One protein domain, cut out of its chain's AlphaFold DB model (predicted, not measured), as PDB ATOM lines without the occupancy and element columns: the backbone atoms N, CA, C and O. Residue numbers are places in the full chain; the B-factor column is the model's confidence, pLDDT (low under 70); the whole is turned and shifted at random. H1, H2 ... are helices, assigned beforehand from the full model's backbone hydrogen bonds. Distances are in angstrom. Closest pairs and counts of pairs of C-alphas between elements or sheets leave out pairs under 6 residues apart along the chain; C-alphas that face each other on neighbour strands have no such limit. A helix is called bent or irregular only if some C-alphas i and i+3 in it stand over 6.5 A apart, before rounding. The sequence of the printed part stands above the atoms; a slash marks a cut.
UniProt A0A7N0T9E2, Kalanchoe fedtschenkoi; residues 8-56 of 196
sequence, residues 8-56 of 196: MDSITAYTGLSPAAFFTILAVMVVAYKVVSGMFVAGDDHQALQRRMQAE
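This is residues 8 to 56 of the 196 residues of a protein of Kalanchoe fedtschenkoi (UniProt A0A7N0T9E2). An open chain of three helices laid end to end, with no packed core: the long H2 makes most of the length, the short H1 sits across its beginning, and H3 turns off from its far end, making a wide, open V with H2. Residues 26 to 56, of which 26 to 40 belong to H2 and 43 to 55 to H3, stand free as one long arm. The printed part has 49 residues, with three named helices in the order H1, H2, H3 and no named strand, and its class is all helix. It is extended, with a radius of gyration of the C-alphas of 18.2 A, and its outline is a rod spanning 54 by 20 by 13 A.

Find C-alpha 8 at (-24.327, -53.415, 25.950), where the printed part begins; from there H1, residues 8 to 15, runs 10.8 A to C-alpha 15. Pass Gly 16 to Ser 18 and look at C-alpha 19 at (-19.057, -54.714, 27.670), where H2 begins. H2, residues 19 to 40, is the longest helix with 22 residues, and it runs 31.7 A to C-alpha 40 at (7.356, -46.589, 12.197). After Val 41 and Ala 42 comes H3, residues 43 to 55, which runs 17.9 A and ends with C-alpha 55 at (7.858, -20.490, 15.889).

Begin with Met 8 and Pro 19, whose C-alphas, 5.7 A apart, are the closest of H1 and H2. These two helices touch, with 5 pairs of C-alphas within 8 A, and H2 does so with residues 19 to 22 alone. Their lines stand at a steep tilt of 62 degrees, and they run the same way; their centres are 19.6 A apart. Go on to the other end of H2, where H2 and H3 meet only through their link, Val 41 and Ala 42. H3 touches no helix, and H1 and H3 are apart. Along the backbone you will find every O i to N i+4 pair within hydrogen-bond range in H1, H2 and H3, and no helix is bent.

From end to end, look at the C-alphas of Ala 13 and Glu 56, the two farthest apart, at 54.7 A. The first and last printed C-alphas, those of Met 8 and Glu 56, are 50.0 A apart. The printed part has no cut, and the links from H1 to H2 and from H2 to H3 are tight, with 3 and 2 residues. In the B-factor column the mean pLDDT of the printed part is 76.6, and residues 38 to 56 are under 70; the mean of H3 is 62, beside 86 for H2.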
ATOM      1  N   MET A   8     -25.105 -52.480  25.127       75.88
ATOM      2  CA  MET A   8     -24.327 -53.415  25.950       75.88
ATOM      3  C   MET A   8     -24.701 -54.878  25.692       75.88
ATOM      4  O   MET A   8     -23.825 -55.747  25.631       75.88
ATOM      5  N   ASP A   9     -25.990 -55.136  25.486       75.19
ATOM      6  CA  ASP A   9     -26.504 -56.465  25.167       75.19
ATOM      7  C   ASP A   9     -25.993 -56.936  23.800       75.19
ATOM      8  O   ASP A   9     -25.585 -58.089  23.650       75.19
ATOM      9  N   SER A  10     -25.921 -56.033  22.813       75.81
ATOM     10  CA  SER A  10     -25.399 -56.359  21.483       75.81
ATOM     11  C   SER A  10     -23.899 -56.670  21.501       75.81
ATOM     12  O   SER A  10     -23.477 -57.636  20.869       75.81
ATOM     13  N   ILE A  11     -23.092 -55.937  22.276       75.25
ATOM     14  CA  ILE A  11     -21.658 -56.233  22.430       75.25
ATOM     15  C   ILE A  11     -21.462 -57.654  22.966       75.25
ATOM     16  O   ILE A  11     -20.664 -58.418  22.417       75.25
ATOM     17  N   THR A  12     -22.231 -58.031  23.987       78.69
ATOM     18  CA  THR A  12     -22.141 -59.365  24.597       78.69
ATOM     19  C   THR A  12     -22.608 -60.453  23.631       78.69
ATOM     20  O   THR A  12     -21.950 -61.484  23.505       78.69
ATOM     21  N   ALA A  13     -23.693 -60.212  22.890       80.19
ATOM     22  CA  ALA A  13     -24.240 -61.166  21.930       80.19
ATOM     23  C   ALA A  13     -23.322 -61.411  20.719       80.19
ATOM     24  O   ALA A  13     -23.197 -62.547  20.269       80.19
ATOM     25  N   TYR A  14     -22.671 -60.368  20.194       82.81
ATOM     26  CA  TYR A  14     -21.822 -60.486  19.003       82.81
ATOM     27  C   TYR A  14     -20.386 -60.912  19.308       82.81
ATOM     28  O   TYR A  14     -19.768 -61.581  18.484       82.81
ATOM     29  N   THR A  15     -19.833 -60.519  20.459       81.88
ATOM     30  CA  THR A  15     -18.416 -60.772  20.782       81.88
ATOM     31  C   THR A  15     -18.213 -61.836  21.856       81.88
ATOM     32  O   THR A  15     -17.096 -62.319  22.024       81.88
ATOM     33  N   GLY A  16     -19.262 -62.199  22.604       83.88
ATOM     34  CA  GLY A  16     -19.172 -63.088  23.767       83.88
ATOM     35  C   GLY A  16     -18.441 -62.475  24.970       83.88
ATOM     36  O   GLY A  16     -18.279 -63.137  25.993       83.88
ATOM     37  N   LEU A  17     -17.989 -61.223  24.861       86.06
ATOM     38  CA  LEU A  17     -17.256 -60.509  25.899       86.06
ATOM     39  C   LEU A  17     -18.197 -59.624  26.708       86.06
ATOM     40  O   LEU A  17     -19.168 -59.081  26.182       86.06
ATOM     41  N   SER A  18     -17.872 -59.411  27.985       88.94
ATOM     42  CA  SER A  18     -18.568 -58.382  28.752       88.94
ATOM     43  C   SER A  18     -18.303 -57.004  28.127       88.94
ATOM     44  O   SER A  18     -17.210 -56.769  27.598       88.94
ATOM     45  N   PRO A  19     -19.250 -56.054  28.219       84.62
ATOM     46  CA  PRO A  19     -19.057 -54.714  27.670       84.62
ATOM     47  C   PRO A  19     -17.774 -54.048  28.181       84.62
ATOM     48  O   PRO A  19     -17.048 -53.421  27.414       84.62
ATOM     49  N   ALA A  20     -17.436 -54.254  29.458       86.94
ATOM     50  CA  ALA A  20     -16.189 -53.769  30.042       86.94
ATOM     51  C   ALA A  20     -14.954 -54.386  29.364       86.94
ATOM     52  O   ALA A  20     -14.046 -53.653  28.977       86.94
ATOM     53  N   ALA A  21     -14.934 -55.706  29.154       87.56
ATOM     54  CA  ALA A  21     -13.826 -56.383  28.483       87.56
ATOM     55  C   ALA A  21     -13.647 -55.881  27.040       87.56
ATOM     56  O   ALA A  21     -12.532 -55.551  26.639       87.56
ATOM     57  N   PHE A  22     -14.740 -55.718  26.292       89.12
ATOM     58  CA  PHE A  22     -14.710 -55.176  24.934       89.12
ATOM     59  C   PHE A  22     -14.080 -53.777  24.874       89.12
ATOM     60  O   PHE A  22     -13.149 -53.552  24.100       89.12
ATOM     61  N   PHE A  23     -14.517 -52.848  25.733       90.31
ATOM     62  CA  PHE A  23     -13.950 -51.497  25.758       90.31
ATOM     63  C   PHE A  23     -12.505 -51.469  26.265       90.31
ATOM     64  O   PHE A  23     -11.714 -50.676  25.760       90.31
ATOM     65  N   THR A  24     -12.121 -52.348  27.198       93.00
ATOM     66  CA  THR A  24     -10.715 -52.453  27.625       93.00
ATOM     67  C   THR A  24      -9.815 -52.961  26.504       93.00
ATOM     68  O   THR A  24      -8.760 -52.380  26.270       93.00
ATOM     69  N   ILE A  25     -10.247 -53.978  25.752       92.12
ATOM     70  CA  ILE A  25      -9.490 -54.513  24.615       92.12
ATOM     71  C   ILE A  25      -9.407 -53.469  23.501       92.12
ATOM     72  O   ILE A  25      -8.331 -53.261  22.949       92.12
ATOM     73  N   LEU A  26     -10.502 -52.764  23.209       93.19
ATOM     74  CA  LEU A  26     -10.510 -51.680  22.229       93.19
ATOM     75  C   LEU A  26      -9.568 -50.541  22.644       93.19
ATOM     76  O   LEU A  26      -8.786 -50.069  21.823       93.19
ATOM     77  N   ALA A  27      -9.577 -50.139  23.916       91.00
ATOM     78  CA  ALA A  27      -8.663 -49.124  24.430       91.00
ATOM     79  C   ALA A  27      -7.195 -49.572  24.329       91.00
ATOM     80  O   ALA A  27      -6.357 -48.814  23.846       91.00
ATOM     81  N   VAL A  28      -6.886 -50.816  24.710       95.25
ATOM     82  CA  VAL A  28      -5.535 -51.390  24.595       95.25
ATOM     83  C   VAL A  28      -5.097 -51.484  23.132       95.25
ATOM     84  O   VAL A  28      -3.968 -51.119  22.818       95.25
ATOM     85  N   MET A  29      -5.986 -51.890  22.221       93.50
ATOM     86  CA  MET A  29      -5.731 -51.923  20.776       93.50
ATOM     87  C   MET A  29      -5.434 -50.533  20.214       93.50
ATOM     88  O   MET A  29      -4.496 -50.376  19.437       93.50
ATOM     89  N   VAL A  30      -6.186 -49.508  20.627       93.00
ATOM     90  CA  VAL A  30      -5.938 -48.117  20.215       93.00
ATOM     91  C   VAL A  30      -4.586 -47.626  20.736       93.00
ATOM     92  O   VAL A  30      -3.836 -47.009  19.980       93.00
ATOM     93  N   VAL A  31      -4.238 -47.922  21.992       92.38
ATOM     94  CA  VAL A  31      -2.932 -47.560  22.570       92.38
ATOM     95  C   VAL A  31      -1.796 -48.279  21.840       92.38
ATOM     96  O   VAL A  31      -0.841 -47.629  21.422       92.38
ATOM     97  N   ALA A  32      -1.914 -49.586  21.612       90.94
ATOM     98  CA  ALA A  32      -0.920 -50.369  20.882       90.94
ATOM     99  C   ALA A  32      -0.747 -49.870  19.439       90.94
ATOM    100  O   ALA A  32       0.381 -49.684  18.990       90.94
ATOM    101  N   TYR A  33      -1.848 -49.568  18.742       89.69
ATOM    102  CA  TYR A  33      -1.815 -48.959  17.412       89.69
ATOM    103  C   TYR A  33      -1.059 -47.629  17.428       89.69
ATOM    104  O   TYR A  33      -0.168 -47.422  16.611       89.69
ATOM    105  N   LYS A  34      -1.343 -46.747  18.393       83.56
ATOM    106  CA  LYS A  34      -0.651 -45.456  18.518       83.56
ATOM    107  C   LYS A  34       0.844 -45.614  18.790       83.56
ATOM    108  O   LYS A  34       1.628 -44.866  18.213       83.56
ATOM    109  N   VAL A  35       1.241 -46.589  19.608       86.69
ATOM    110  CA  VAL A  35       2.655 -46.882  19.891       86.69
ATOM    111  C   VAL A  35       3.360 -47.438  18.650       86.69
ATOM    112  O   VAL A  35       4.395 -46.914  18.255       86.69
ATOM    113  N   VAL A  36       2.782 -48.439  17.978       83.81
ATOM    114  CA  VAL A  36       3.381 -49.060  16.782       83.81
ATOM    115  C   VAL A  36       3.440 -48.078  15.609       83.81
ATOM    116  O   VAL A  36       4.471 -47.971  14.947       83.81
ATOM    117  N   SER A  37       2.375 -47.308  15.372       75.69
ATOM    118  CA  SER A  37       2.372 -46.257  14.348       75.69
ATOM    119  C   SER A  37       3.359 -45.133  14.666       75.69
ATOM    120  O   SER A  37       3.984 -44.614  13.747       75.69
ATOM    121  N   GLY A  38       3.543 -44.790  15.944       68.44
ATOM    122  CA  GLY A  38       4.536 -43.804  16.379       68.44
ATOM    123  C   GLY A  38       5.989 -44.265  16.224       68.44
ATOM    124  O   GLY A  38       6.865 -43.427  16.068       68.44
ATOM    125  N   MET A  39       6.256 -45.577  16.225       69.25
ATOM    126  CA  MET A  39       7.610 -46.122  16.039       69.25
ATOM    127  C   MET A  39       8.024 -46.277  14.566       69.25
ATOM    128  O   MET A  39       9.217 -46.279  14.278       69.25
ATOM    129  N   PHE A  40       7.072 -46.412  13.634       60.69
ATOM    130  CA  PHE A  40       7.356 -46.589  12.197       60.69
ATOM    131  C   PHE A  40       7.206 -45.314  11.359       60.69
ATOM    132  O   PHE A  40       7.816 -45.204  10.298       60.69
ATOM    133  N   VAL A  41       6.430 -44.333  11.821       54.44
ATOM    134  CA  VAL A  41       6.421 -42.981  11.255       54.44
ATOM    135  C   VAL A  41       7.335 -42.148  12.139       54.44
ATOM    136  O   VAL A  41       6.958 -41.848  13.265       54.44
ATOM    137  N   ALA A  42       8.532 -41.797  11.661       55.88
ATOM    138  CA  ALA A  42       9.445 -40.877  12.342       55.88
ATOM    139  C   ALA A  42       8.754 -39.511  12.553       55.88
ATOM    140  O   ALA A  42       8.816 -38.613  11.717       55.88
ATOM    141  N   GLY A  43       7.999 -39.396  13.647       54.50
ATOM    142  CA  GLY A  43       7.162 -38.246  13.981       54.50
ATOM    143  C   GLY A  43       7.915 -37.139  14.712       54.50
ATOM    144  O   GLY A  43       7.421 -36.013  14.761       54.50
ATOM    145  N   ASP A  44       9.110 -37.423  15.231       57.97
ATOM    146  CA  ASP A  44       9.878 -36.457  16.017       57.97
ATOM    147  C   ASP A  44      10.480 -35.355  15.137       57.97
ATOM    148  O   ASP A  44      10.360 -34.175  15.471       57.97
ATOM    149  N   ASP A  45      11.009 -35.695  13.958       60.69
ATOM    150  CA  ASP A  45      11.549 -34.701  13.021       60.69
ATOM    151  C   ASP A  45      10.444 -33.846  12.399       60.69
ATOM    152  O   ASP A  45      10.587 -32.629  12.272       60.69
ATOM    153  N   HIS A  46       9.303 -34.455  12.067       57.59
ATOM    154  CA  HIS A  46       8.191 -33.737  11.450       57.59
ATOM    155  C   HIS A  46       7.530 -32.770  12.433       57.59
ATOM    156  O   HIS A  46       7.251 -31.628  12.073       57.59
ATOM    157  N   GLN A  47       7.319 -33.189  13.686       60.88
ATOM    158  CA  GLN A  47       6.772 -32.311  14.718       60.88
ATOM    159  C   GLN A  47       7.770 -31.234  15.142       60.88
ATOM    160  O   GLN A  47       7.363 -30.096  15.371       60.88
ATOM    161  N   ALA A  48       9.065 -31.549  15.236       65.38
ATOM    162  CA  ALA A  48      10.090 -30.558  15.544       65.38
ATOM    163  C   ALA A  48      10.239 -29.524  14.417       65.38
ATOM    164  O   ALA A  48      10.304 -28.329  14.707       65.38
ATOM    165  N   LEU A  49      10.217 -29.950  13.149       65.00
ATOM    166  CA  LEU A  49      10.185 -29.062  11.985       65.00
ATOM    167  C   LEU A  49       8.934 -28.183  12.006       65.00
ATOM    168  O   LEU A  49       9.034 -26.968  11.882       65.00
ATOM    169  N   GLN A  50       7.767 -28.777  12.255       63.31
ATOM    170  CA  GLN A  50       6.502 -28.053  12.301       63.31
ATOM    171  C   GLN A  50       6.456 -27.046  13.461       63.31
ATOM    172  O   GLN A  50       5.973 -25.934  13.271       63.31
ATOM    173  N   ARG A  51       7.023 -27.369  14.631       67.00
ATOM    174  CA  ARG A  51       7.163 -26.431  15.762       67.00
ATOM    175  C   ARG A  51       8.175 -25.323  15.488       67.00
ATOM    176  O   ARG A  51       7.904 -24.183  15.845       67.00
ATOM    177  N   ARG A  52       9.315 -25.624  14.857       67.00
ATOM    178  CA  ARG A  52      10.303 -24.609  14.441       67.00
ATOM    179  C   ARG A  52       9.704 -23.661  13.405       67.00
ATOM    180  O   ARG A  52       9.799 -22.456  13.576       67.00
ATOM    181  N   MET A  53       8.991 -24.196  12.416       62.16
ATOM    182  CA  MET A  53       8.295 -23.414  11.393       62.16
ATOM    183  C   MET A  53       7.126 -22.596  11.956       62.16
ATOM    184  O   MET A  53       6.915 -21.474  11.522       62.16
ATOM    185  N   GLN A  54       6.376 -23.119  12.933       62.78
ATOM    186  CA  GLN A  54       5.348 -22.348  13.646       62.78
ATOM    187  C   GLN A  54       5.957 -21.258  14.536       62.78
ATOM    188  O   GLN A  54       5.383 -20.184  14.648       62.78
ATOM    189  N   ALA A  55       7.118 -21.508  15.145       61.69
ATOM    190  CA  ALA A  55       7.858 -20.490  15.889       61.69
ATOM    191  C   ALA A  55       8.469 -19.419  14.964       61.69
ATOM    192  O   ALA A  55       8.629 -18.275  15.377       61.69
ATOM    193  N   GLU A  56       8.774 -19.776  13.714       62.22
ATOM    194  CA  GLU A  56       9.234 -18.868  12.656       62.22
ATOM    195  C   GLU A  56       8.077 -18.229  11.866       62.22
ATOM    196  O   GLU A  56       8.304 -17.340  11.046       62.22
TER     197      GLU A  56